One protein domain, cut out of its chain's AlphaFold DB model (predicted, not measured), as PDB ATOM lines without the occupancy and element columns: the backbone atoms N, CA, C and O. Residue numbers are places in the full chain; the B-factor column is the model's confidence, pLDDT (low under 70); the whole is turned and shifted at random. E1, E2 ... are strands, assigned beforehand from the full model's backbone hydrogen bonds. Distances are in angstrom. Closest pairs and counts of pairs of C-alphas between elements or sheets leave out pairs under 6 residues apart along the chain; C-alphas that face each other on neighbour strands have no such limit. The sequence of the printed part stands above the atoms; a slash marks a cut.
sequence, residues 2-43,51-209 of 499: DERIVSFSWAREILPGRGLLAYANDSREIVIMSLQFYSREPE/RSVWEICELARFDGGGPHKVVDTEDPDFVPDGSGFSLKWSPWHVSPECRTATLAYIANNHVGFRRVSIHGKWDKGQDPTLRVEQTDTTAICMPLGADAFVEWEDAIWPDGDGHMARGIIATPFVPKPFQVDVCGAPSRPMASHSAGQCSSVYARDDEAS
ATOM      1  N   ASP A   2     143.121 150.257 192.835       79.19
ATOM      2  CA  ASP A   2     142.904 148.941 193.432       79.19
ATOM      3  C   ASP A   2     141.391 148.755 193.581       79.19
ATOM      4  O   ASP A   2     140.860 148.811 194.685       79.19
ATOM      5  N   GLU A   3     140.687 148.639 192.450       89.56
ATOM      6  CA  GLU A   3     139.246 148.369 192.447       89.56
ATOM      7  C   GLU A   3     138.988 146.925 192.889       89.56
ATOM      8  O   GLU A   3     139.649 145.992 192.416       89.56
ATOM      9  N   ARG A   4     138.011 146.719 193.779       92.19
ATOM     10  CA  ARG A   4     137.598 145.374 194.195       92.19
ATOM     11  C   ARG A   4     136.279 145.021 193.540       92.19
ATOM     12  O   ARG A   4     135.259 145.634 193.824       92.19
ATOM     13  N   ILE A   5     136.295 143.998 192.691       93.44
ATOM     14  CA  ILE A   5     135.075 143.468 192.079       93.44
ATOM     15  C   ILE A   5     134.248 142.766 193.159       93.44
ATOM     16  O   ILE A   5     134.707 141.788 193.751       93.44
ATOM     17  N   VAL A   6     133.029 143.254 193.396       93.06
ATOM     18  CA  VAL A   6     132.097 142.693 194.392       93.06
ATOM     19  C   VAL A   6     131.004 141.833 193.760       93.06
ATOM     20  O   VAL A   6     130.494 140.919 194.399       93.06
ATOM     21  N   SER A   7     130.673 142.077 192.491       94.44
ATOM     22  CA  SER A   7     129.723 141.280 191.709       94.44
ATOM     23  C   SER A   7     130.070 141.373 190.230       94.44
ATOM     24  O   SER A   7     130.609 142.385 189.783       94.44
ATOM     25  N   PHE A   8     129.756 140.339 189.454       95.94
ATOM     26  CA  PHE A   8     129.882 140.380 188.004       95.94
ATOM     27  C   PHE A   8     128.817 139.521 187.330       95.94
ATOM     28  O   PHE A   8     128.277 138.587 187.918       95.94
ATOM     29  N   SER A   9     128.522 139.837 186.072       96.31
ATOM     30  CA  SER A   9     127.501 139.152 185.294       96.31
ATOM     31  C   SER A   9     127.815 139.184 183.807       96.31
ATOM     32  O   SER A   9     128.127 140.237 183.244       96.31
ATOM     33  N   TRP A  10     127.691 138.029 183.160       95.31
ATOM     34  CA  TRP A  10     127.818 137.899 181.714       95.31
ATOM     35  C   TRP A  10     126.482 138.161 181.035       95.31
ATOM     36  O   TRP A  10     125.456 137.613 181.440       95.31
ATOM     37  N   ALA A  11     126.500 138.962 179.972       94.81
ATOM     38  CA  ALA A  11     125.357 139.036 179.078       94.81
ATOM     39  C   ALA A  11     125.217 137.723 178.298       94.81
ATOM     40  O   ALA A  11     126.203 137.021 178.049       94.81
ATOM     41  N   ARG A  12     123.993 137.407 177.860       86.81
ATOM     42  CA  ARG A  12     123.762 136.271 176.957       86.81
ATOM     43  C   ARG A  12     124.591 136.443 175.679       86.81
ATOM     44  O   ARG A  12     124.858 137.574 175.268       86.81
ATOM     45  N   GLU A  13     125.001 135.332 175.066       81.62
ATOM     46  CA  GLU A  13     125.862 135.334 173.878       81.62
ATOM     47  C   GLU A  13     125.352 136.316 172.809       81.62
ATOM     48  O   GLU A  13     124.189 136.275 172.403       81.62
ATOM     49  N   ILE A  14     126.235 137.219 172.371       84.12
ATOM     50  CA  ILE A  14     125.927 138.196 171.324       84.12
ATOM     51  C   ILE A  14     126.301 137.600 169.969       84.12
ATOM     52  O   ILE A  14     125.448 137.468 169.090       84.12
ATOM     53  N   LEU A  15     127.581 137.265 169.801       79.31
ATOM     54  CA  LEU A  15     128.160 136.671 168.599       79.31
ATOM     55  C   LEU A  15     129.336 135.766 169.011       79.31
ATOM     56  O   LEU A  15     129.961 136.033 170.038       79.31
ATOM     57  N   PRO A  16     129.724 134.773 168.192       72.12
ATOM     58  CA  PRO A  16     130.830 133.880 168.526       72.12
ATOM     59  C   PRO A  16     132.121 134.640 168.854       72.12
ATOM     60  O   PRO A  16     132.584 135.472 168.063       72.12
ATOM     61  N   GLY A  17     132.696 134.347 170.024       76.88
ATOM     62  CA  GLY A  17     133.918 134.983 170.523       76.88
ATOM     63  C   GLY A  17     133.756 136.447 170.941       76.88
ATOM     64  O   GLY A  17     134.767 137.124 171.094       76.88
ATOM     65  N   ARG A  18     132.526 136.959 171.091       86.81
ATOM     66  CA  ARG A  18     132.242 138.336 171.519       86.81
ATOM     67  C   ARG A  18     131.155 138.370 172.582       86.81
ATOM     68  O   ARG A  18     130.049 137.872 172.371       86.81
ATOM     69  N   GLY A  19     131.463 138.995 173.710       91.44
ATOM     70  CA  GLY A  19     130.565 139.072 174.854       91.44
ATOM     71  C   GLY A  19     130.684 140.393 175.595       91.44
ATOM     72  O   GLY A  19     131.683 141.103 175.473       91.44
ATOM     73  N   LEU A  20     129.649 140.702 176.371       96.00
ATOM     74  CA  LEU A  20     129.681 141.772 177.357       96.00
ATOM     75  C   LEU A  20     129.736 141.172 178.759       96.00
ATOM     76  O   LEU A  20     129.011 140.223 179.070       96.00
ATOM     77  N   LEU A  21     130.577 141.763 179.595       96.38
ATOM     78  CA  LEU A  21     130.684 141.486 181.021       96.38
ATOM     79  C   LEU A  21     130.374 142.782 181.759       96.38
ATOM     80  O   LEU A  21     130.976 143.808 181.465       96.38
ATOM     81  N   ALA A  22     129.463 142.738 182.722       97.56
ATOM     82  CA  ALA A  22     129.297 143.822 183.680       97.56
ATOM     83  C   ALA A  22     129.916 143.415 185.015       97.56
ATOM     84  O   ALA A  22     129.788 142.255 185.410       97.56
ATOM     85  N   TYR A  23     130.538 144.350 185.724       96.75
ATOM     86  CA  TYR A  23     130.927 144.154 187.116       96.75
ATOM     87  C   TYR A  23     130.626 145.392 187.956       96.75
ATOM     88  O   TYR A  23     130.582 146.501 187.436       96.75
ATOM     89  N   ALA A  24     130.397 145.179 189.249       95.56
ATOM     90  CA  ALA A  24     130.271 146.229 190.248       95.56
ATOM     91  C   ALA A  24     131.541 146.241 191.094       95.56
ATOM     92  O   ALA A  24     132.053 145.171 191.451       95.56
ATOM     93  N   ASN A  25     132.040 147.432 191.411       93.81
ATOM     94  CA  ASN A  25     133.176 147.602 192.310       93.81
ATOM     95  C   ASN A  25     132.735 147.994 193.734       93.81
ATOM     96  O   ASN A  25     131.561 148.244 194.008       93.81
ATOM     97  N   ASP A  26     133.690 148.044 194.655       91.00
ATOM     98  CA  ASP A  26     133.500 148.455 196.049       91.00
ATOM     99  C   ASP A  26     133.124 149.938 196.217       91.00
ATOM    100  O   ASP A  26     132.651 150.334 197.281       91.00
ATOM    101  N   SER A  27     133.256 150.738 195.154       91.12
ATOM    102  CA  SER A  27     132.742 152.113 195.073       91.12
ATOM    103  C   SER A  27     131.311 152.194 194.519       91.12
ATOM    104  O   SER A  27     130.806 153.294 194.315       91.12
ATOM    105  N   ARG A  28     130.640 151.047 194.313       90.88
ATOM    106  CA  ARG A  28     129.273 150.921 193.764       90.88
ATOM    107  C   ARG A  28     129.124 151.408 192.323       90.88
ATOM    108  O   ARG A  28     128.009 151.596 191.843       90.88
ATOM    109  N   GLU A  29     130.230 151.579 191.610       95.06
ATOM    110  CA  GLU A  29     130.191 151.845 190.180       95.06
ATOM    111  C   GLU A  29     129.992 150.533 189.429       95.06
ATOM    112  O   GLU A  29     130.570 149.498 189.775       95.06
ATOM    113  N   ILE A  30     129.187 150.592 188.375       96.88
ATOM    114  CA  ILE A  30     128.963 149.482 187.461       96.88
ATOM    115  C   ILE A  30     129.726 149.767 186.180       96.88
ATOM    116  O   ILE A  30     129.536 150.803 185.539       96.88
ATOM    117  N   VAL A  31     130.563 148.814 185.797       97.50
ATOM    118  CA  VAL A  31     131.436 148.886 184.631       97.50
ATOM    119  C   VAL A  31     131.008 147.831 183.625       97.50
ATOM    120  O   VAL A  31     130.814 146.668 183.981       97.50
ATOM    121  N   ILE A  32     130.867 148.226 182.361       97.94
ATOM    122  CA  ILE A  32     130.549 147.330 181.248       97.94
ATOM    123  C   ILE A  32     131.789 147.181 180.376       97.94
ATOM    124  O   ILE A  32     132.294 148.152 179.814       97.94
ATOM    125  N   MET A  33     132.236 145.942 180.231       96.81
ATOM    126  CA  MET A  33     133.392 145.544 179.443       96.81
ATOM    127  C   MET A  33     132.942 144.804 178.184       96.81
ATOM    128  O   MET A  33     132.082 143.921 178.256       96.81
ATOM    129  N   SER A  34     133.573 145.082 177.045       95.00
ATOM    130  CA  SER A  34     133.586 144.142 175.922       95.00
ATOM    131  C   SER A  34     134.732 143.165 176.052       95.00
ATOM    132  O   SER A  34     135.857 143.559 176.353       95.00
ATOM    133  N   LEU A  35     134.454 141.908 175.721       93.19
ATOM    134  CA  LEU A  35     135.463 140.885 175.512       93.19
ATOM    135  C   LEU A  35     135.340 140.338 174.098       93.19
ATOM    136  O   LEU A  35     134.248 139.962 173.662       93.19
ATOM    137  N   GLN A  36     136.467 140.278 173.398       89.88
ATOM    138  CA  GLN A  36     136.555 139.745 172.047       89.88
ATOM    139  C   GLN A  36     137.730 138.788 171.919       89.88
ATOM    140  O   GLN A  36     138.822 139.052 172.414       89.88
ATOM    141  N   PHE A  37     137.517 137.699 171.192       84.56
ATOM    142  CA  PHE A  37     138.559 136.772 170.783       84.56
ATOM    143  C   PHE A  37     138.633 136.712 169.259       84.56
ATOM    144  O   PHE A  37     137.675 136.308 168.590       84.56
ATOM    145  N   TYR A  38     139.769 137.116 168.694       77.62
ATOM    146  CA  TYR A  38     139.986 137.108 167.247       77.62
ATOM    147  C   TYR A  38     141.462 136.931 166.876       77.62
ATOM    148  O   TYR A  38     142.363 137.161 167.681       77.62
ATOM    149  N   SER A  39     141.710 136.489 165.640       74.44
ATOM    150  CA  SER A  39     143.050 136.486 165.046       74.44
ATOM    151  C   SER A  39     143.374 137.883 164.534       74.44
ATOM    152  O   SER A  39     142.626 138.421 163.716       74.44
ATOM    153  N   ARG A  40     144.484 138.461 164.991       67.56
ATOM    154  CA  ARG A  40     145.013 139.713 164.444       67.56
ATOM    155  C   ARG A  40     145.882 139.402 163.227       67.56
ATOM    156  O   ARG A  40     146.706 138.483 163.287       67.56
ATOM    157  N   GLU A  41     145.701 140.159 162.145       62.91
ATOM    158  CA  GLU A  41     146.614 140.086 161.002       62.91
ATOM    159  C   GLU A  41     148.038 140.451 161.453       62.91
ATOM    160  O   GLU A  41     148.207 141.328 162.310       62.91
ATOM    161  N   PRO A  42     149.065 139.753 160.944       57.22
ATOM    162  CA  PRO A  42     150.438 140.031 161.323       57.22
ATOM    163  C   PRO A  42     150.834 141.451 160.911       57.22
ATOM    164  O   PRO A  42     150.588 141.872 159.782       57.22
ATOM    165  N   GLU A  43     151.466 142.185 161.829       56.66
ATOM    166  CA  GLU A  43     152.086 143.467 161.496       56.66
ATOM    167  C   GLU A  43     153.163 143.279 160.411       56.66
ATOM    168  O   GLU A  43     153.769 142.204 160.326       56.66
ATOM    169  N   ARG A  51     148.255 135.725 165.367       66.38
ATOM    170  CA  ARG A  51     148.163 135.697 166.825       66.38
ATOM    171  C   ARG A  51     146.696 135.836 167.189       66.38
ATOM    172  O   ARG A  51     146.082 136.861 166.906       66.38
ATOM    173  N   SER A  52     146.137 134.802 167.808       69.56
ATOM    174  CA  SER A  52     144.858 134.926 168.500       69.56
ATOM    175  C   SER A  52     145.051 135.807 169.727       69.56
ATOM    176  O   SER A  52     145.920 135.532 170.557       69.56
ATOM    177  N   VAL A  53     144.266 136.872 169.820       82.06
ATOM    178  CA  VAL A  53     144.340 137.855 170.899       82.06
ATOM    179  C   VAL A  53     142.985 137.917 171.595       82.06
ATOM    180  O   VAL A  53     141.937 137.863 170.947       82.06
ATOM    181  N   TRP A  54     143.029 138.004 172.924       87.00
ATOM    182  CA  TRP A  54     141.901 138.446 173.733       87.00
ATOM    183  C   TRP A  54     141.990 139.957 173.884       87.00
ATOM    184  O   TRP A  54     142.987 140.468 174.391       87.00
ATOM    185  N   GLU A  55     140.957 140.654 173.437       89.75
ATOM    186  CA  GLU A  55     140.804 142.090 173.618       89.75
ATOM    187  C   GLU A  55     139.713 142.344 174.653       89.75
ATOM    188  O   GLU A  55     138.622 141.770 174.577       89.75
ATOM    189  N   ILE A  56     140.046 143.161 175.651       92.88
ATOM    190  CA  ILE A  56     139.176 143.498 176.773       92.88
ATOM    191  C   ILE A  56     139.191 145.018 176.904       92.88
ATOM    192  O   ILE A  56     140.244 145.592 177.178       92.88
ATOM    193  N   CYS A  57     138.034 145.649 176.722       93.56
ATOM    194  CA  CYS A  57     137.898 147.107 176.741       93.56
ATOM    195  C   CYS A  57     136.759 147.516 177.673       93.56
ATOM    196  O   CYS A  57     135.692 146.901 177.643       93.56
ATOM    197  N   GLU A  58     136.975 148.556 178.480       95.88
ATOM    198  CA  GLU A  58     135.899 149.232 179.209       95.88
ATOM    199  C   GLU A  58     135.111 150.102 178.229       95.88
ATOM    200  O   GLU A  58     135.683 150.945 177.542       95.88
ATOM    201  N   LEU A  59     133.801 149.881 178.153       96.44
ATOM    202  CA  LEU A  59     132.910 150.599 177.239       96.44
ATOM    203  C   LEU A  59     132.109 151.688 177.941       96.44
ATOM    204  O   LEU A  59     131.794 152.713 177.341       96.44
ATOM    205  N   ALA A  60     131.714 151.436 179.186       97.25
ATOM    206  CA  ALA A  60     130.889 152.352 179.951       97.25
ATOM    207  C   ALA A  60     131.053 152.123 181.451       97.25
ATOM    208  O   ALA A  60     131.282 150.999 181.899       97.25
ATOM    209  N   ARG A  61     130.838 153.200 182.206       96.75
ATOM    210  CA  ARG A  61     130.809 153.223 183.665       96.75
ATOM    211  C   ARG A  61     129.676 154.125 184.129       96.75
ATOM    212  O   ARG A  61     129.482 155.202 183.565       96.75
ATOM    213  N   PHE A  62     128.921 153.687 185.129       96.25
ATOM    214  CA  PHE A  62     127.865 154.493 185.737       96.25
ATOM    215  C   PHE A  62     127.704 154.187 187.227       96.25
ATOM    216  O   PHE A  62     128.142 153.146 187.711       96.25
ATOM    217  N   ASP A  63     127.070 155.109 187.948       94.19
ATOM    218  CA  ASP A  63     126.770 154.963 189.372       94.19
ATOM    219  C   ASP A  63     125.616 153.969 189.591       94.19
ATOM    220  O   ASP A  63     124.503 154.179 189.098       94.19
ATOM    221  N   GLY A  64     125.904 152.885 190.313       93.25
ATOM    222  CA  GLY A  64     124.958 151.851 190.729       93.25
ATOM    223  C   GLY A  64     124.596 151.922 192.215       93.25
ATOM    224  O   GLY A  64     124.037 150.966 192.742       93.25
ATOM    225  N   GLY A  65     124.910 153.016 192.917       91.06
ATOM    226  CA  GLY A  65     124.668 153.164 194.356       91.06
ATOM    227  C   GLY A  65     123.198 153.323 194.763       91.06
ATOM    228  O   GLY A  65     122.879 153.212 195.949       91.06
ATOM    229  N   GLY A  66     122.300 153.550 193.802       91.06
ATOM    230  CA  GLY A  66     120.879 153.794 194.048       91.06
ATOM    231  C   GLY A  66     120.591 155.161 194.698       91.06
ATOM    232  O   GLY A  66     121.493 155.956 194.959       91.06
ATOM    233  N   PRO A  67     119.314 155.484 194.967       92.56
ATOM    234  CA  PRO A  67     118.907 156.791 195.480       92.56
ATOM    235  C   PRO A  67     119.073 156.926 197.003       92.56
ATOM    236  O   PRO A  67     118.951 158.036 197.537       92.56
ATOM    237  N   HIS A  68     119.302 155.815 197.711       91.38
ATOM    238  CA  HIS A  68     119.377 155.797 199.164       91.38
ATOM    239  C   HIS A  68     120.710 156.327 199.675       91.38
ATOM    240  O   HIS A  68     121.783 155.909 199.248       91.38
ATOM    241  N   LYS A  69     120.633 157.256 200.630       83.38
ATOM    242  CA  LYS A  69     121.822 157.791 201.300       83.38
ATOM    243  C   LYS A  69     122.568 156.673 202.025       83.38
ATOM    244  O   LYS A  69     121.946 155.768 202.580       83.38
ATOM    245  N   VAL A  70     123.895 156.773 202.039       79.06
ATOM    246  CA  VAL A  70     124.753 155.874 202.818       79.06
ATOM    247  C   VAL A  70     124.344 155.969 204.287       79.06
ATOM    248  O   VAL A  70     124.246 157.066 204.839       79.06
ATOM    249  N   VAL A  71     124.055 154.812 204.875       81.00
ATOM    250  CA  VAL A  71     123.701 154.657 206.287       81.00
ATOM    251  C   VAL A  71     124.987 154.383 207.065       81.00
ATOM    252  O   VAL A  71     125.894 153.737 206.540       81.00
ATOM    253  N   ASP A  72     125.086 154.913 208.283       84.00
ATOM    254  CA  ASP A  72     126.215 154.638 209.175       84.00
ATOM    255  C   ASP A  72     126.265 153.139 209.501       84.00
ATOM    256  O   ASP A  72     125.235 152.526 209.759       84.00
ATOM    257  N   THR A  73     127.453 152.539 209.511       85.94
ATOM    258  CA  THR A  73     127.637 151.135 209.906       85.94
ATOM    259  C   THR A  73     127.257 150.858 211.362       85.94
ATOM    260  O   THR A  73     127.051 149.703 211.722       85.94
ATOM    261  N   GLU A  74     127.192 151.895 212.204       89.06
ATOM    262  CA  GLU A  74     126.727 151.800 213.593       89.06
ATOM    263  C   GLU A  74     125.197 151.917 213.733       89.06
ATOM    264  O   GLU A  74     124.661 151.719 214.827       89.06
ATOM    265  N   ASP A  75     124.483 152.227 212.647       86.88
ATOM    266  CA  ASP A  75     123.024 152.292 212.643       86.88
ATOM    267  C   ASP A  75     122.428 150.882 212.839       86.88
ATOM    268  O   ASP A  75     122.855 149.937 212.169       86.88
ATOM    269  N   PRO A  76     121.441 150.694 213.736       86.25
ATOM    270  CA  PRO A  76     120.795 149.394 213.932       86.25
ATOM    271  C   PRO A  76     120.100 148.850 212.674       86.25
ATOM    272  O   PRO A  76     119.933 147.634 212.564       86.25
ATOM    273  N   ASP A  77     119.722 149.723 211.739       84.25
ATOM    274  CA  ASP A  77     119.098 149.368 210.464       84.25
ATOM    275  C   ASP A  77     120.119 149.227 209.327       84.25
ATOM    276  O   ASP A  77     119.744 149.032 208.165       84.25
ATOM    277  N   PHE A  78     121.418 149.314 209.631       85.88
ATOM    278  CA  PHE A  78     122.458 149.049 208.652       85.88
ATOM    279  C   PHE A  78     122.423 147.583 208.220       85.88
ATOM    280  O   PHE A  78     122.682 146.658 208.994       85.88
ATOM    281  N   VAL A  79     122.170 147.379 206.932       81.56
ATOM    282  CA  VAL A  79     122.310 146.085 206.274       81.56
ATOM    283  C   VAL A  79     123.370 146.235 205.189       81.56
ATOM    284  O   VAL A  79     123.260 147.165 204.386       81.56
ATOM    285  N   PRO A  80     124.384 145.349 205.132       81.81
ATOM    286  CA  PRO A  80     125.328 145.344 204.028       81.81
ATOM    287  C   PRO A  80     124.575 145.247 202.702       81.81
ATOM    288  O   PRO A  80     123.795 144.314 202.490       81.81
ATOM    289  N   ASP A  81     124.794 146.225 201.832       76.56
ATOM    290  CA  ASP A  81     124.229 146.242 200.498       76.56
ATOM    291  C   ASP A  81     125.187 145.619 199.485       76.56
ATOM    292  O   ASP A  81     126.403 145.811 199.535       76.56
ATOM    293  N   GLY A  82     124.614 144.858 198.557       69.31
ATOM    294  CA  GLY A  82     125.370 144.113 197.565       69.31
ATOM    295  C   GLY A  82     125.695 142.677 197.988       69.31
ATOM    296  O   GLY A  82     125.824 142.325 199.157       69.31
ATOM    297  N   SER A  83     125.812 141.834 196.973       80.19
ATOM    298  CA  SER A  83     126.063 140.400 197.016       80.19
ATOM    299  C   SER A  83     126.857 140.026 195.766       80.19
ATOM    300  O   SER A  83     126.800 140.732 194.755       80.19
ATOM    301  N   GLY A  84     127.536 138.874 195.772       84.88
ATOM    302  CA  GLY A  84     128.185 138.349 194.560       84.88
ATOM    303  C   GLY A  84     127.230 138.229 193.361       84.88
ATOM    304  O   GLY A  84     127.665 138.286 192.212       84.88
ATOM    305  N   PHE A  85     125.922 138.158 193.626       85.62
ATOM    306  CA  PHE A  85     124.838 137.959 192.665       85.62
ATOM    307  C   PHE A  85     123.975 139.216 192.454       85.62
ATOM    308  O   PHE A  85     122.851 139.129 191.963       85.62
ATOM    309  N   SER A  86     124.484 140.393 192.825       90.81
ATOM    310  CA  SER A  86     123.756 141.664 192.723       90.81
ATOM    311  C   SER A  86     123.667 142.240 191.315       90.81
ATOM    312  O   SER A  86     122.980 143.237 191.137       90.81
ATOM    313  N   LEU A  87     124.327 141.638 190.322       95.06
ATOM    314  CA  LEU A  87     124.242 142.028 188.916       95.06
ATOM    315  C   LEU A  87     123.678 140.900 188.052       95.06
ATOM    316  O   LEU A  87     124.180 139.772 188.072       95.06
ATOM    317  N   LYS A  88     122.686 141.218 187.213       96.50
ATOM    318  CA  LYS A  88     122.128 140.248 186.263       96.50
ATOM    319  C   LYS A  88     121.648 140.887 184.962       96.50
ATOM    320  O   LYS A  88     120.817 141.796 184.974       96.50
ATOM    321  N   TRP A  89     122.125 140.367 183.836       97.38
ATOM    322  CA  TRP A  89     121.643 140.736 182.503       97.38
ATOM    323  C   TRP A  89     120.315 140.059 182.168       97.38
ATOM    324  O   TRP A  89     120.167 138.853 182.365       97.38
ATOM    325  N   SER A  90     119.386 140.820 181.593       96.62
ATOM    326  CA  SER A  90     118.207 140.267 180.931       96.62
ATOM    327  C   SER A  90     118.586 139.551 179.626       96.62
ATOM    328  O   SER A  90     119.672 139.778 179.077       96.62
ATOM    329  N   PRO A  91     117.669 138.760 179.041       94.50
ATOM    330  CA  PRO A  91     117.779 138.351 177.646       94.50
ATOM    331  C   PRO A  91     117.871 139.556 176.696       94.50
ATOM    332  O   PRO A  91     117.455 140.671 177.031       94.50
ATOM    333  N   TRP A  92     118.394 139.313 175.490       93.50
ATOM    334  CA  TRP A  92     118.487 140.315 174.428       93.50
ATOM    335  C   TRP A  92     117.179 140.440 173.656       93.50
ATOM    336  O   TRP A  92     116.689 139.461 173.091       93.50
ATOM    337  N   HIS A  93     116.673 141.663 173.537       93.31
ATOM    338  CA  HIS A  93     115.740 142.023 172.482       93.31
ATOM    339  C   HIS A  93     116.547 142.350 171.230       93.31
ATOM    340  O   HIS A  93     117.444 143.193 171.268       93.31
ATOM    341  N   VAL A  94     116.259 141.668 170.124       90.81
ATOM    342  CA  VAL A  94     116.981 141.844 168.862       90.81
ATOM    343  C   VAL A  94     116.038 142.465 167.844       90.81
ATOM    344  O   VAL A  94     115.063 141.840 167.435       90.81
ATOM    345  N   SER A  95     116.367 143.681 167.421       87.06
ATOM    346  CA  SER A  95     115.749 144.362 166.287       87.06
ATOM    347  C   SER A  95     116.746 144.429 165.114       87.06
ATOM    348  O   SER A  95     117.928 144.118 165.298       87.06
ATOM    349  N   PRO A  96     116.319 144.831 163.903       81.88
ATOM    350  CA  PRO A  96     117.223 144.949 162.755       81.88
ATOM    351  C   PRO A  96     118.394 145.922 162.968       81.88
ATOM    352  O   PRO A  96     119.463 145.726 162.394       81.88
ATOM    353  N   GLU A  97     118.204 146.962 163.785       84.38
ATOM    354  CA  GLU A  97     119.166 148.062 163.945       84.38
ATOM    355  C   GLU A  97     119.915 148.033 165.281       84.38
ATOM    356  O   GLU A  97     121.019 148.578 165.394       84.38
ATOM    357  N   CYS A  98     119.326 147.413 166.305       91.25
ATOM    358  CA  CYS A  98     119.906 147.375 167.640       91.25
ATOM    359  C   CYS A  98     119.586 146.089 168.401       91.25
ATOM    360  O   CYS A  98     118.569 145.423 168.185       91.25
ATOM    361  N   ARG A  99     120.468 145.772 169.348       93.94
ATOM    362  CA  ARG A  99     120.237 144.761 170.380       93.94
ATOM    363  C   ARG A  99     120.137 145.460 171.716       93.94
ATOM    364  O   ARG A  99     121.055 146.190 172.075       93.94
ATOM    365  N   THR A 100     119.066 145.216 172.449       95.25
ATOM    366  CA  THR A 100     118.789 145.902 173.708       95.25
ATOM    367  C   THR A 100     118.625 144.886 174.823       95.25
ATOM    368  O   THR A 100     117.921 143.892 174.662       95.25
ATOM    369  N   ALA A 101     119.272 145.132 175.953       96.50
ATOM    370  CA  ALA A 101     119.103 144.376 177.182       96.50
ATOM    371  C   ALA A 101     119.006 145.338 178.368       96.50
ATOM    372  O   ALA A 101     119.311 146.527 178.272       96.50
ATOM    373  N   THR A 102     118.571 144.805 179.499       97.19
ATOM    374  CA  THR A 102     118.503 145.514 180.771       97.19
ATOM    375  C   THR A 102     119.482 144.868 181.738       97.19
ATOM    376  O   THR A 102     119.459 143.655 181.939       97.19
ATOM    377  N   LEU A 103     120.337 145.680 182.346       97.62
ATOM    378  CA  LEU A 103     121.198 145.278 183.444       97.62
ATOM    379  C   LEU A 103     120.482 145.605 184.758       97.62
ATOM    380  O   LEU A 103     120.281 146.775 185.084       97.62
ATOM    381  N   ALA A 104     120.069 144.566 185.484       97.31
ATOM    382  CA  ALA A 104     119.579 144.708 186.849       97.31
ATOM    383  C   ALA A 104     120.763 144.810 187.809       97.31
ATOM    384  O   ALA A 104     121.713 144.027 187.695       97.31
ATOM    385  N   TYR A 105     120.676 145.736 188.759       95.94
ATOM    386  CA  TYR A 105     121.639 145.870 189.840       95.94
ATOM    387  C   TYR A 105     120.950 146.088 191.188       95.94
ATOM    388  O   TYR A 105     119.910 146.745 191.260       95.94
ATOM    389  N   ILE A 106     121.527 145.526 192.248       94.94
ATOM    390  CA  ILE A 106     121.065 145.705 193.626       94.94
ATOM    391  C   ILE A 106     121.987 146.683 194.352       94.94
ATOM    392  O   ILE A 106     123.204 146.512 194.367       94.94
ATOM    393  N   ALA A 107     121.370 147.665 195.000       92.38
ATOM    394  CA  ALA A 107     121.976 148.583 195.951       92.38
ATOM    395  C   ALA A 107     121.194 148.547 197.278       92.38
ATOM    396  O   ALA A 107     120.268 147.747 197.443       92.38
ATOM    397  N   ASN A 108     121.541 149.417 198.230       91.25
ATOM    398  CA  ASN A 108     120.858 149.500 199.524       91.25
ATOM    399  C   ASN A 108     119.337 149.647 199.351       91.25
ATOM    400  O   ASN A 108     118.867 150.708 198.947       91.25
ATOM    401  N   ASN A 109     118.575 148.593 199.669       92.44
ATOM    402  CA  ASN A 109     117.112 148.543 199.570       92.44
ATOM    403  C   ASN A 109     116.549 149.033 198.221       92.44
ATOM    404  O   ASN A 109     115.472 149.632 198.151       92.44
ATOM    405  N   HIS A 110     117.301 148.819 197.141       93.81
ATOM    406  CA  HIS A 110     116.991 149.340 195.819       93.81
ATOM    407  C   HIS A 110     117.421 148.368 194.721       93.81
ATOM    408  O   HIS A 110     118.547 147.877 194.732       93.81
ATOM    409  N   VAL A 111     116.542 148.133 193.749       95.69
ATOM    410  CA  VAL A 111     116.868 147.439 192.500       95.69
ATOM    411  C   VAL A 111     116.702 148.411 191.340       95.69
ATOM    412  O   VAL A 111     115.591 148.887 191.086       95.69
ATOM    413  N   GLY A 112     117.796 148.692 190.638       95.69
ATOM    414  CA  GLY A 112     117.805 149.527 189.442       95.69
ATOM    415  C   GLY A 112     117.855 148.686 188.169       95.69
ATOM    416  O   GLY A 112     118.514 147.646 188.116       95.69
ATOM    417  N   PHE A 113     117.150 149.134 187.129       96.88
ATOM    418  CA  PHE A 113     117.099 148.471 185.827       96.88
ATOM    419  C   PHE A 113     117.629 149.406 184.744       96.88
ATOM    420  O   PHE A 113     116.900 150.243 184.201       96.88
ATOM    421  N   ARG A 114     118.915 149.264 184.420       96.38
ATOM    422  CA  ARG A 114     119.606 150.123 183.459       96.38
ATOM    423  C   ARG A 114     119.560 149.520 182.064       96.38
ATOM    424  O   ARG A 114     120.068 148.422 181.842       96.38
ATOM    425  N   ARG A 115     118.999 150.241 181.094       96.38
ATOM    426  CA  ARG A 115     119.022 149.794 179.699       96.38
ATOM    427  C   ARG A 115     120.399 149.988 179.069       96.38
ATOM    428  O   ARG A 115     121.033 151.034 179.213       96.38
ATOM    429  N   VAL A 116     120.796 148.974 178.309       96.81
ATOM    430  CA  VAL A 116     122.011 148.938 177.505       96.81
ATOM    431  C   VAL A 116     121.653 148.474 176.096       96.81
ATOM    432  O   VAL A 116     121.005 147.441 175.920       96.81
ATOM    433  N   SER A 117     122.087 149.217 175.083       95.44
ATOM    434  CA  SER A 117     121.875 148.874 173.679       95.44
ATOM    435  C   SER A 117     123.175 148.858 172.882       95.44
ATOM    436  O   SER A 117     124.052 149.701 173.050       95.44
ATOM    437  N   ILE A 118     123.289 147.889 171.980       94.69
ATOM    438  CA  ILE A 118     124.340 147.808 170.967       94.69
ATOM    439  C   ILE A 118     123.715 148.234 169.644       94.69
ATOM    440  O   ILE A 118     122.743 147.621 169.195       94.69
ATOM    441  N   HIS A 119     124.259 149.281 169.033       91.94
ATOM    442  CA  HIS A 119     123.778 149.811 167.761       91.94
ATOM    443  C   HIS A 119     124.643 149.335 166.597       91.94
ATOM    444  O   HIS A 119     125.871 149.352 166.675       91.94
ATOM    445  N   GLY A 120     123.993 148.958 165.496       85.88
ATOM    446  CA  GLY A 120     124.680 148.486 164.300       85.88
ATOM    447  C   GLY A 120     125.338 147.116 164.477       85.88
ATOM    448  O   GLY A 120     125.012 146.338 165.379       85.88
ATOM    449  N   LYS A 121     126.256 146.796 163.563       82.94
ATOM    450  CA  LYS A 121     127.036 145.558 163.622       82.94
ATOM    451  C   LYS A 121     128.239 145.768 164.534       82.94
ATOM    452  O   LYS A 121     128.933 146.771 164.436       82.94
ATOM    453  N   TRP A 122     128.498 144.791 165.392       86.19
ATOM    454  CA  TRP A 122     129.782 144.684 166.066       86.19
ATOM    455  C   TRP A 122     130.706 143.906 165.134       86.19
ATOM    456  O   TRP A 122     130.451 142.723 164.895       86.19
ATOM    457  N   ASP A 123     131.733 144.547 164.578       83.00
ATOM    458  CA  ASP A 123     132.763 143.908 163.750       83.00
ATOM    459  C   ASP A 123     133.949 143.436 164.605       83.00
ATOM    460  O   ASP A 123     134.158 143.900 165.722       83.00
ATOM    461  N   LYS A 124     134.680 142.416 164.140       81.25
ATOM    462  CA  LYS A 124     135.783 141.829 164.922       81.25
ATOM    463  C   LYS A 124     136.948 142.815 165.016       81.25
ATOM    464  O   LYS A 124     137.365 143.344 163.991       81.25
ATOM    465  N   GLY A 125     137.490 142.992 166.222       81.06
ATOM    466  CA  GLY A 125     138.609 143.908 166.478       81.06
ATOM    467  C   GLY A 125     138.218 145.386 166.467       81.06
ATOM    468  O   GLY A 125     139.087 146.248 166.392       81.06
ATOM    469  N   GLN A 126     136.917 145.683 166.504       86.19
ATOM    470  CA  GLN A 126     136.390 147.021 166.744       86.19
ATOM    471  C   GLN A 126     135.543 147.009 168.008       86.19
ATOM    472  O   GLN A 126     134.907 145.997 168.317       86.19
ATOM    473  N   ASP A 127     135.494 148.130 168.718       87.44
ATOM    474  CA  ASP A 127     134.605 148.275 169.863       87.44
ATOM    475  C   ASP A 127     133.139 148.367 169.401       87.44
ATOM    476  O   ASP A 127     132.836 148.996 168.380       87.44
ATOM    477  N   PRO A 128     132.196 147.739 170.123       91.81
ATOM    478  CA  PRO A 128     130.785 147.872 169.806       91.81
ATOM    479  C   PRO A 128     130.313 149.304 170.075       91.81
ATOM    480  O   PRO A 128     130.716 149.940 171.049       91.81
ATOM    481  N   THR A 129     129.370 149.796 169.266       93.56
ATOM    482  CA  THR A 129     128.692 151.070 169.554       93.56
ATOM    483  C   THR A 129     127.666 150.859 170.668       93.56
ATOM    484  O   THR A 129     126.483 150.610 170.414       93.56
ATOM    485  N   LEU A 130     128.141 150.914 171.913       94.94
ATOM    486  CA  LEU A 130     127.337 150.756 173.119       94.94
ATOM    487  C   LEU A 130     126.665 152.079 173.502       94.94
ATOM    488  O   LEU A 130     127.300 153.132 173.523       94.94
ATOM    489  N   ARG A 131     125.386 152.025 173.868       95.50
ATOM    490  CA  ARG A 131     124.696 153.098 174.585       95.50
ATOM    491  C   ARG A 131     124.167 152.561 175.902       95.50
ATOM    492  O   ARG A 131     123.507 151.527 175.938       95.50
ATOM    493  N   VAL A 132     124.456 153.287 176.971       96.25
ATOM    494  CA  VAL A 132     123.901 153.047 178.303       96.25
ATOM    495  C   VAL A 132     123.007 154.230 178.622       96.25
ATOM    496  O   VAL A 132     123.414 155.377 178.424       96.25
ATOM    497  N   GLU A 133     121.782 153.966 179.070       94.81
ATOM    498  CA  GLU A 133     120.883 155.047 179.473       94.81
ATOM    499  C   GLU A 133     121.481 155.862 180.625       94.81
ATOM    500  O   GLU A 133     122.197 155.345 181.484       94.81
ATOM    501  N   GLN A 134     121.186 157.160 180.675       91.56
ATOM    502  CA  GLN A 134     121.679 158.005 181.770       91.56
ATOM    503  C   GLN A 134     120.979 157.699 183.096       91.56
ATOM    504  O   GLN A 134     121.559 157.896 184.164       91.56
ATOM    505  N   THR A 135     119.750 157.188 183.030       92.44
ATOM    506  CA  THR A 135     118.908 156.868 184.181       92.44
ATOM    507  C   THR A 135     118.314 155.479 184.023       92.44
ATOM    508  O   THR A 135     118.276 154.924 182.924       92.44
ATOM    509  N   ASP A 136     117.864 154.899 185.130       93.31
ATOM    510  CA  ASP A 136     117.214 153.597 185.078       93.31
ATOM    511  C   ASP A 136     115.880 153.688 184.336       93.31
ATOM    512  O   ASP A 136     115.101 154.637 184.500       93.31
ATOM    513  N   THR A 137     115.602 152.672 183.522       91.62
ATOM    514  CA  THR A 137     114.329 152.573 182.811       91.62
ATOM    515  C   THR A 137     113.188 152.441 183.806       91.62
ATOM    516  O   THR A 137     112.190 153.146 183.701       91.62
ATOM    517  N   THR A 138     113.407 151.605 184.816       92.75
ATOM    518  CA  THR A 138     112.542 151.400 185.972       92.75
ATOM    519  C   THR A 138     113.440 151.172 187.181       92.75
ATOM    520  O   THR A 138     114.559 150.683 187.041       92.75
ATOM    521  N   ALA A 139     112.955 151.480 188.376       93.81
ATOM    522  CA  ALA A 139     113.628 151.092 189.603       93.81
ATOM    523  C   ALA A 139     112.608 150.811 190.708       93.81
ATOM    524  O   ALA A 139     111.481 151.311 190.660       93.81
ATOM    525  N   ILE A 140     112.983 149.982 191.680       94.94
ATOM    526  CA  ILE A 140     112.093 149.553 192.759       94.94
ATOM    527  C   ILE A 140     112.842 149.642 194.089       94.94
ATOM    528  O   ILE A 140     113.857 148.974 194.274       94.94
ATOM    529  N   CYS A 141     112.328 150.441 195.025       94.31
ATOM    530  CA  CYS A 141     112.789 150.416 196.413       94.31
ATOM    531  C   CYS A 141     112.005 149.353 197.183       94.31
ATOM    532  O   CYS A 141     110.773 149.342 197.150       94.31
ATOM    533  N   MET A 142     112.711 148.453 197.858       93.00
ATOM    534  CA  MET A 142     112.113 147.407 198.685       93.00
ATOM    535  C   MET A 142     113.114 146.906 199.734       93.00
ATOM    536  O   MET A 142     114.309 147.125 199.556       93.00
ATOM    537  N   PRO A 143     112.651 146.217 200.788       90.81
ATOM    538  CA  PRO A 143     113.529 145.609 201.783       90.81
ATOM    539  C   PRO A 143     114.406 144.522 201.153       90.81
ATOM    540  O   PRO A 143     113.912 143.479 200.711       90.81
ATOM    541  N   LEU A 144     115.710 144.775 201.105       90.75
ATOM    542  CA  LEU A 144     116.737 143.879 200.582       90.75
ATOM    543  C   LEU A 144     117.782 143.630 201.670       90.75
ATOM    544  O   LEU A 144     118.014 144.465 202.538       90.75
ATOM    545  N   GLY A 145     118.424 142.467 201.613       83.94
ATOM    546  CA  GLY A 145     119.540 142.141 202.494       83.94
ATOM    547  C   GLY A 145     120.754 141.663 201.715       83.94
ATOM    548  O   GLY A 145     120.714 141.589 200.488       83.94
ATOM    549  N   ALA A 146     121.806 141.289 202.438       84.56
ATOM    550  CA  ALA A 146     123.079 140.853 201.858       84.56
ATOM    551  C   ALA A 146     122.957 139.631 200.924       84.56
ATOM    552  O   ALA A 146     123.782 139.447 200.034       84.56
ATOM    553  N   ASP A 147     121.914 138.816 201.097       85.31
ATOM    554  CA  ASP A 147     121.649 137.628 200.277       85.31
ATOM    555  C   ASP A 147     120.636 137.887 199.150       85.31
ATOM    556  O   ASP A 147     120.178 136.946 198.509       85.31
ATOM    557  N   ALA A 148     120.243 139.143 198.905       90.88
ATOM    558  CA  ALA A 148     119.322 139.459 197.820       90.88
ATOM    559  C   ALA A 148     119.990 139.293 196.447       90.88
ATOM    560  O   ALA A 148     121.180 139.583 196.258       90.88
ATOM    561  N   PHE A 149     119.203 138.845 195.471       93.06
ATOM    562  CA  PHE A 149     119.650 138.673 194.090       93.06
ATOM    563  C   PHE A 149     118.474 138.735 193.102       93.06
ATOM    564  O   PHE A 149     117.302 138.696 193.490       93.06
ATOM    565  N   VAL A 150     118.791 138.860 191.812       94.38
ATOM    566  CA  VAL A 150     117.808 138.959 190.722       94.38
ATOM    567  C   VAL A 150     118.011 137.820 189.732       94.38
ATOM    568  O   VAL A 150     119.129 137.587 189.275       94.38
ATOM    569  N   GLU A 151     116.919 137.164 189.343       94.94
ATOM    570  CA  GLU A 151     116.898 136.205 188.238       94.94
ATOM    571  C   GLU A 151     115.899 136.637 187.164       94.94
ATOM    572  O   GLU A 151     114.807 137.126 187.463       94.94
ATOM    573  N   TRP A 152     116.284 136.455 185.902       95.69
ATOM    574  CA  TRP A 152     115.455 136.775 184.743       95.69
ATOM    575  C   TRP A 152     114.818 135.509 184.177       95.69
ATOM    576  O   TRP A 152     115.429 134.445 184.154       95.69
ATOM    577  N   GLU A 153     113.600 135.644 183.667       94.19
ATOM    578  CA  GLU A 153     113.007 134.646 182.785       94.19
ATOM    579  C   GLU A 153     113.702 134.694 181.420       94.19
ATOM    580  O   GLU A 153     113.954 135.778 180.889       94.19
ATOM    581  N   ASP A 154     113.987 133.533 180.819       90.25
ATOM    582  CA  ASP A 154     114.686 133.458 179.528       90.25
ATOM    583  C   ASP A 154     113.776 133.746 178.314       90.25
ATOM    584  O   ASP A 154     113.773 133.022 177.317       90.25
ATOM    585  N   ALA A 155     112.976 134.812 178.386       90.12
ATOM    586  CA  ALA A 155     112.173 135.309 177.275       90.12
ATOM    587  C   ALA A 155     111.936 136.816 177.344       90.12
ATOM    588  O   ALA A 155     112.029 137.459 178.389       90.12
ATOM    589  N   ILE A 156     111.573 137.358 176.185       92.25
ATOM    590  CA  ILE A 156     111.045 138.709 176.045       92.25
ATOM    591  C   ILE A 156     109.664 138.584 175.438       92.25
ATOM    592  O   ILE A 156     109.499 138.025 174.352       92.25
ATOM    593  N   TRP A 157     108.678 139.096 176.159       92.25
ATOM    594  CA  TRP A 157     107.283 138.992 175.784       92.25
ATOM    595  C   TRP A 157     106.842 140.243 175.035       92.25
ATOM    596  O   TRP A 157     107.018 141.343 175.566       92.25
ATOM    597  N   PRO A 158     106.224 140.107 173.852       90.56
ATOM    598  CA  PRO A 158     105.507 141.224 173.262       90.56
ATOM    599  C   PRO A 158     104.310 141.576 174.160       90.56
ATOM    600  O   PRO A 158     103.598 140.688 174.640       90.56
ATOM    601  N   ASP A 159     104.111 142.864 174.422       86.00
ATOM    602  CA  ASP A 159     102.983 143.373 175.204       86.00
ATOM    603  C   ASP A 159     102.498 144.703 174.612       86.00
ATOM    604  O   ASP A 159     103.031 145.774 174.909       86.00
ATOM    605  N   GLY A 160     101.534 144.621 173.689       84.31
ATOM    606  CA  GLY A 160     101.166 145.752 172.835       84.31
ATOM    607  C   GLY A 160     102.360 146.205 171.989       84.31
ATOM    608  O   GLY A 160     102.923 145.405 171.244       84.31
ATOM    609  N   ASP A 161     102.751 147.470 172.142       79.94
ATOM    610  CA  ASP A 161     103.942 148.048 171.500       79.94
ATOM    611  C   ASP A 161     105.235 147.835 172.323       79.94
ATOM    612  O   ASP A 161     106.338 148.122 171.851       79.94
ATOM    613  N   GLY A 162     105.107 147.350 173.563       87.75
ATOM    614  CA  GLY A 162     106.208 147.148 174.502       87.75
ATOM    615  C   GLY A 162     106.860 145.770 174.391       87.75
ATOM    616  O   GLY A 162     106.271 144.803 173.899       87.75
ATOM    617  N   HIS A 163     108.090 145.672 174.897       93.31
ATOM    618  CA  HIS A 163     108.857 144.426 174.931       93.31
ATOM    619  C   HIS A 163     109.271 144.117 176.365       93.31
ATOM    620  O   HIS A 163     110.264 144.636 176.871       93.31
ATOM    621  N   MET A 164     108.500 143.260 177.027       94.25
ATOM    622  CA  MET A 164     108.619 143.011 178.458       94.25
ATOM    623  C   MET A 164     109.612 141.891 178.760       94.25
ATOM    624  O   MET A 164     109.386 140.734 178.401       94.25
ATOM    625  N   ALA A 165     110.674 142.219 179.492       95.31
ATOM    626  CA  ALA A 165     111.483 141.238 180.207       95.31
ATOM    627  C   ALA A 165     110.922 141.070 181.623       95.31
ATOM    628  O   ALA A 165     110.607 142.055 182.296       95.31
ATOM    629  N   ARG A 166     110.785 139.825 182.081       95.81
ATOM    630  CA  ARG A 166     110.249 139.499 183.408       95.81
ATOM    631  C   ARG A 166     111.300 138.794 184.246       95.81
ATOM    632  O   ARG A 166     112.196 138.147 183.709       95.81
ATOM    633  N   GLY A 167     111.171 138.884 185.559       96.06
ATOM    634  CA  GLY A 167     112.071 138.198 186.472       96.06
ATOM    635  C   GLY A 167     111.525 138.123 187.885       96.06
ATOM    636  O   GLY A 167     110.399 138.547 188.161       96.06
ATOM    637  N   ILE A 168     112.346 137.581 188.776       96.50
ATOM    638  CA  ILE A 168     112.097 137.503 190.211       96.50
ATOM    639  C   ILE A 168     113.228 138.231 190.939       96.50
ATOM    640  O   ILE A 168     114.403 137.917 190.750       96.50
ATOM    641  N   ILE A 169     112.871 139.188 191.794       94.94
ATOM    642  CA  ILE A 169     113.764 139.699 192.835       94.94
ATOM    643  C   ILE A 169     113.598 138.769 194.033       94.94
ATOM    644  O   ILE A 169     112.527 138.717 194.640       94.94
ATOM    645  N   ALA A 170     114.633 138.008 194.363       92.88
ATOM    646  CA  ALA A 170     114.675 137.270 195.612       92.88
ATOM    647  C   ALA A 170     115.127 138.242 196.704       92.88
ATOM    648  O   ALA A 170     116.312 138.558 196.814       92.88
ATOM    649  N   THR A 171     114.181 138.735 197.512       89.81
ATOM    650  CA  THR A 171     114.561 139.307 198.811       89.81
ATOM    651  C   THR A 171     115.080 138.165 199.694       89.81
ATOM    652  O   THR A 171     114.878 136.994 199.350       89.81
ATOM    653  N   PRO A 172     115.694 138.437 200.857       83.69
ATOM    654  CA  PRO A 172     116.111 137.359 201.747       83.69
ATOM    655  C   PRO A 172     114.975 136.381 202.077       83.69
ATOM    656  O   PRO A 172     115.239 135.205 202.281       83.69
ATOM    657  N   PHE A 173     113.710 136.818 202.073       87.38
ATOM    658  CA  PHE A 173     112.587 136.014 202.561       87.38
ATOM    659  C   PHE A 173     111.457 135.801 201.555       87.38
ATOM    660  O   PHE A 173     110.727 134.820 201.687       87.38
ATOM    661  N   VAL A 174     111.288 136.652 200.545       90.62
ATOM    662  CA  VAL A 174     110.125 136.592 199.651       90.62
ATOM    663  C   VAL A 174     110.553 136.791 198.196       90.62
ATOM    664  O   VAL A 174     111.231 137.771 197.887       90.62
ATOM    665  N   PRO A 175     110.134 135.908 197.270       93.38
ATOM    666  CA  PRO A 175     110.292 136.163 195.845       93.38
ATOM    667  C   PRO A 175     109.288 137.231 195.383       93.38
ATOM    668  O   PRO A 175     108.082 137.112 195.613       93.38
ATOM    669  N   LYS A 176     109.768 138.271 194.701       94.25
ATOM    670  CA  LYS A 176     108.957 139.366 194.152       94.25
ATOM    671  C   LYS A 176     109.052 139.377 192.624       94.25
ATOM    672  O   LYS A 176     110.091 139.768 192.088       94.25
ATOM    673  N   PRO A 177     108.001 138.951 191.903       95.75
ATOM    674  CA  PRO A 177     107.958 139.079 190.456       95.75
ATOM    675  C   PRO A 177     108.000 140.541 190.021       95.75
ATOM    676  O   PRO A 177     107.378 141.402 190.645       95.75
ATOM    677  N   PHE A 178     108.691 140.810 188.921       95.62
ATOM    678  CA  PHE A 178     108.739 142.126 188.301       95.62
ATOM    679  C   PHE A 178     108.736 142.004 186.773       95.62
ATOM    680  O   PHE A 178     108.980 140.934 186.207       95.62
ATOM    681  N   GLN A 179     108.467 143.123 186.105       94.88
ATOM    682  CA  GLN A 179     108.563 143.249 184.656       94.88
ATOM    683  C   GLN A 179     109.113 144.624 184.278       94.88
ATOM    684  O   GLN A 179     108.818 145.619 184.944       94.88
ATOM    685  N   VAL A 180     109.911 144.670 183.215       94.62
ATOM    686  CA  VAL A 180     110.525 145.888 182.680       94.62
ATOM    687  C   VAL A 180     110.340 145.902 181.172       94.62
ATOM    688  O   VAL A 180     110.650 144.917 180.500       94.62
ATOM    689  N   ASP A 181     109.872 147.027 180.637       94.12
ATOM    690  CA  ASP A 181     109.862 147.251 179.196       94.12
ATOM    691  C   ASP A 181     111.283 147.583 178.728       94.12
ATOM    692  O   ASP A 181     111.828 148.648 179.017       94.12
ATOM    693  N   VAL A 182     111.891 146.654 177.996       92.06
ATOM    694  CA  VAL A 182     113.267 146.756 177.500       92.06
ATOM    695  C   VAL A 182     113.403 147.895 176.483       92.06
ATOM    696  O   VAL A 182     114.480 148.478 176.343       92.06
ATOM    697  N   CYS A 183     112.319 148.256 175.793       89.75
ATOM    698  CA  CYS A 183     112.302 149.329 174.796       89.75
ATOM    699  C   CYS A 183     111.556 150.588 175.271       89.75
ATOM    700  O   CYS A 183     111.546 151.591 174.557       89.75
ATOM    701  N   GLY A 184     110.997 150.576 176.483       85.00
ATOM    702  CA  GLY A 184     110.206 151.676 177.038       85.00
ATOM    703  C   GLY A 184     111.013 152.955 177.277       85.00
ATOM    704  O   GLY A 184     112.234 152.928 177.419       85.00
ATOM    705  N   ALA A 185     110.355 154.114 177.315       84.81
ATOM    706  CA  ALA A 185     111.040 155.365 177.649       84.81
ATOM    707  C   ALA A 185     111.602 155.306 179.084       84.81
ATOM    708  O   ALA A 185     110.916 154.792 179.972       84.81
ATOM    709  N   PRO A 186     112.817 155.828 179.336       82.19
ATOM    710  CA  PRO A 186     113.389 155.769 180.666       82.19
ATOM    711  C   PRO A 186     112.556 156.586 181.653       82.19
ATOM    712  O   PRO A 186     112.038 157.661 181.326       82.19
ATOM    713  N   SER A 187     112.430 156.069 182.873       80.12
ATOM    714  CA  SER A 187     111.776 156.792 183.954       80.12
ATOM    715  C   SER A 187     112.550 158.058 184.331       80.12
ATOM    716  O   SER A 187     113.746 158.208 184.056       80.12
ATOM    717  N   ARG A 188     111.858 158.999 184.986       83.88
ATOM    718  CA  ARG A 188     112.542 160.142 185.596       83.88
ATOM    719  C   ARG A 188     113.469 159.624 186.698       83.88
ATOM    720  O   ARG A 188     113.013 158.811 187.502       83.88
ATOM    721  N   PRO A 189     114.715 160.120 186.783       82.31
ATOM    722  CA  PRO A 189     115.631 159.701 187.833       82.31
ATOM    723  C   PRO A 189     115.008 159.936 189.209       82.31
ATOM    724  O   PRO A 189     114.468 161.013 189.487       82.31
ATOM    725  N   MET A 190     115.076 158.914 190.060       85.44
ATOM    726  CA  MET A 190     114.619 159.023 191.438       85.44
ATOM    727  C   MET A 190     115.497 160.027 192.183       85.44
ATOM    728  O   MET A 190     116.724 159.930 192.170       85.44
ATOM    729  N   ALA A 191     114.869 160.994 192.851       88.31
ATOM    730  CA  ALA A 191     115.590 161.898 193.734       88.31
ATOM    731  C   ALA A 191     116.179 161.118 194.918       88.31
ATOM    732  O   ALA A 191     115.576 160.150 195.394       88.31
ATOM    733  N   SER A 192     117.332 161.562 195.418       91.88
ATOM    734  CA  SER A 192     117.922 160.957 196.611       91.88
ATOM    735  C   SER A 192     116.983 161.100 197.813       91.88
ATOM    736  O   SER A 192     116.461 162.183 198.086       91.88
ATOM    737  N   HIS A 193     116.777 159.999 198.526       93.31
ATOM    738  CA  HIS A 193     115.901 159.895 199.695       93.31
ATOM    739  C   HIS A 193     116.454 158.841 200.664       93.31
ATOM    740  O   HIS A 193     117.441 158.179 200.360       93.31
ATOM    741  N   SER A 194     115.893 158.702 201.863       90.25
ATOM    742  CA  SER A 194     116.228 157.589 202.761       90.25
ATOM    743  C   SER A 194     115.281 156.409 202.548       90.25
ATOM    744  O   SER A 194     114.127 156.602 202.166       90.25
ATOM    745  N   ALA A 195     115.736 155.197 202.874       89.44
ATOM    746  CA  ALA A 195     114.902 153.993 202.828       89.44
ATOM    747  C   ALA A 195     113.622 154.124 203.684       89.44
ATOM    748  O   ALA A 195     112.565 153.595 203.341       89.44
ATOM    749  N   GLY A 196     113.674 154.896 204.777       88.94
ATOM    750  CA  GLY A 196     112.498 155.195 205.600       88.94
ATOM    751  C   GLY A 196     111.446 156.055 204.886       88.94
ATOM    752  O   GLY A 196     110.257 155.885 205.127       88.94
ATOM    753  N   GLN A 197     111.853 156.946 203.974       91.38
ATOM    754  CA  GLN A 197     110.923 157.811 203.230       91.38
ATOM    755  C   GLN A 197     110.102 157.047 202.183       91.38
ATOM    756  O   GLN A 197     109.012 157.493 201.831       91.38
ATOM    757  N   CYS A 198     110.611 155.918 201.688       91.25
ATOM    758  CA  CYS A 198     109.925 155.054 200.726       91.25
ATOM    759  C   CYS A 198     109.438 153.733 201.346       91.25
ATOM    760  O   CYS A 198     109.003 152.844 200.616       91.25
ATOM    761  N   SER A 199     109.480 153.611 202.679       90.38
ATOM    762  CA  SER A 199     109.054 152.420 203.427       90.38
ATOM    763  C   SER A 199     109.750 151.127 202.978       90.38
ATOM    764  O   SER A 199     109.132 150.065 202.949       90.38
ATOM    765  N   SER A 200     111.035 151.210 202.624       90.69
ATOM    766  CA  SER A 200     111.825 150.072 202.143       90.69
ATOM    767  C   SER A 200     112.792 149.508 203.186       90.69
ATOM    768  O   SER A 200     113.626 148.690 202.826       90.69
ATOM    769  N   VAL A 201     112.738 149.963 204.444       89.12
ATOM    770  CA  VAL A 201     113.644 149.489 205.513       89.12
ATOM    771  C   VAL A 201     113.268 148.079 205.969       89.12
ATOM    772  O   VAL A 201     114.127 147.213 206.089       89.12
ATOM    773  N   TYR A 202     111.976 147.830 206.190       87.25
ATOM    774  CA  TYR A 202     111.488 146.573 206.748       87.25
ATOM    775  C   TYR A 202     110.463 145.920 205.834       87.25
ATOM    776  O   TYR A 202     109.631 146.597 205.222       87.25
ATOM    777  N   ALA A 203     110.515 144.590 205.770       84.50
ATOM    778  CA  ALA A 203     109.440 143.799 205.193       84.50
ATOM    779  C   ALA A 203     108.136 144.055 205.956       84.50
ATOM    780  O   ALA A 203     108.141 144.394 207.139       84.50
ATOM    781  N   ARG A 204     107.011 143.890 205.263       83.00
ATOM    782  CA  ARG A 204     105.699 143.962 205.904       83.00
ATOM    783  C   ARG A 204     105.509 142.749 206.820       83.00
ATOM    784  O   ARG A 204     106.061 141.684 206.549       83.00
ATOM    785  N   ASP A 205     104.698 142.889 207.867       76.31
ATOM    786  CA  ASP A 205     104.471 141.822 208.855       76.31
ATOM    787  C   ASP A 205     103.937 140.517 208.229       76.31
ATOM    788  O   ASP A 205     104.220 139.426 208.717       76.31
ATOM    789  N   ASP A 206     103.199 140.617 207.120       76.06
ATOM    790  CA  ASP A 206     102.667 139.487 206.352       76.06
ATOM    791  C   ASP A 206     103.712 138.776 205.470       76.06
ATOM    792  O   ASP A 206     103.437 137.713 204.914       76.06
ATOM    793  N   GLU A 207     104.922 139.327 205.364       72.69
ATOM    794  CA  GLU A 207     106.014 138.849 204.506       72.69
ATOM    795  C   GLU A 207     107.184 138.232 205.297       72.69
ATOM    796  O   GLU A 207     108.195 137.822 204.718       72.69
ATOM    797  N   ALA A 208     107.057 138.135 206.623       63.66
ATOM    798  CA  ALA A 208     108.108 137.673 207.521       63.66
ATOM    799  C   ALA A 208     108.258 136.136 207.524       63.66
ATOM    800  O   ALA A 208     107.881 135.456 208.478       63.66
ATOM    801  N   SER A 209     108.852 135.561 206.471       78.75
ATOM    802  CA  SER A 209     109.510 134.252 206.624       78.75
ATOM    803  C   SER A 209     110.794 134.448 207.432       78.75
ATOM    804  O   SER A 209     111.520 135.415 207.231       78.75
TER     805      SER A 209
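Overview. This is residues 2 to 43 and 51 to 209 of the 499 residues of the protein "zf-TFIIIC domain-containing protein" of Tolypocladium ophioglossoides (strain CBS 100239) (UniProt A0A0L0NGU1). Three strongly twisted sheets are stacked face to face: the branched sheet E5 to E9 makes the middle layer, with the four-stranded sheet E1 E2 E3 E4 over one side of it and the three-stranded sheet E10 E11 E12 over the other. The far ends of E3 and E4, by a cut in the chain, lie at one end of the longest axis, and residues 193 to 209, in a long closing stretch with no named element, lie toward the other. The printed part has 201 residues with twelve named strands, E1 to E12 in order along the chain, and no named helix; the neighbour strands are antiparallel. The class is all strand, though 97 of the 201 residues, under half, are in named strands. The whole is compact, with a radius of gyration of the C-alphas of 18.0 A and spans of 64 by 47 by 29 A.

Along the chain. Begin with the branched sheet, at C-alpha 87 (124.242, 142.028, 188.916), where E5, residues 87 to 89, starts. Go on to E6, residues 98 to 107, 28.4 A long, and to E7, residues 110 to 119, 28.9 A long. E8, residues 129 to 132, and E9, residues 138 to 141, complete this sheet. Look back for E1, residues 5 to 10, which begins at C-alpha 5 (135.075, 143.468, 192.079), and for E2, residues 18 to 25, 22.8 A. E3, residues 29 to 40, measures 32.1 A and bends by 52 degrees at residue 37; E4, residues 51 to 63, is the longest strand by residues and measures 36.6 A. Past E9, find E10, residues 149 to 159, 25.6 A, which bends by 71 degrees at residue 155. E11, residues 162 to 170, 24.8 A, and E12, residues 175 to 181, 20.0 A, follow, and E12 ends at C-alpha 181 (109.862, 147.251, 179.196).

Arrangement. Look first at E7: E6 is on one side of it, E8, beside residues 116 to 119, and E9, beside residues 110 to 113, on the other. Check N 103 and O 114 between E6 and E7, 2.8 A, N 117 and O 131 between E7 and E8, 2.8 A, and N 111 and O 140 between E7 and E9, 2.9 A. E5 is on the other side of E6 from E7, with N 88 and O 104 at 3.0 A. E5 E6 E7 E8 form a meander, each strand the antiparallel neighbour of the one before, as do E1 E2 E3 and E10 E11 E12. The sheet E1 E2 E3 E4 is face to face with the branched sheet, their strands at 33 degrees; the closest C-alphas of E1 and E5 are those of Ser 9 and Lys 88, 5.6 A apart. Within it, find N 21 and O 33 at 3.0 A and N 36 and O 55 at 2.9 A. The sheet E10 E11 E12 is also face to face with the branched sheet, their strands at 35 degrees; the closest C-alphas of E5 and E10 are those of Lys 88 and Val 150, 6.3 A apart. Here N 151 and O 168 are 3.0 A apart, and N 165 and O 180 2.9 A.

Size, cuts and confidence. The two C-alphas farthest apart are those of Glu 43 and Asp 205, 67.2 A. Residues 44 to 50 are not printed, and C-alphas 43 and 51 are 10.2 A apart across the cut. The link from E4 to E5, residues 64 to 86, is long, and residues 182 to 209 hold no named element. The mean pLDDT of the printed part is 89.1; residues 40 to 43, 51 to 52, 82 and 208 are under 70.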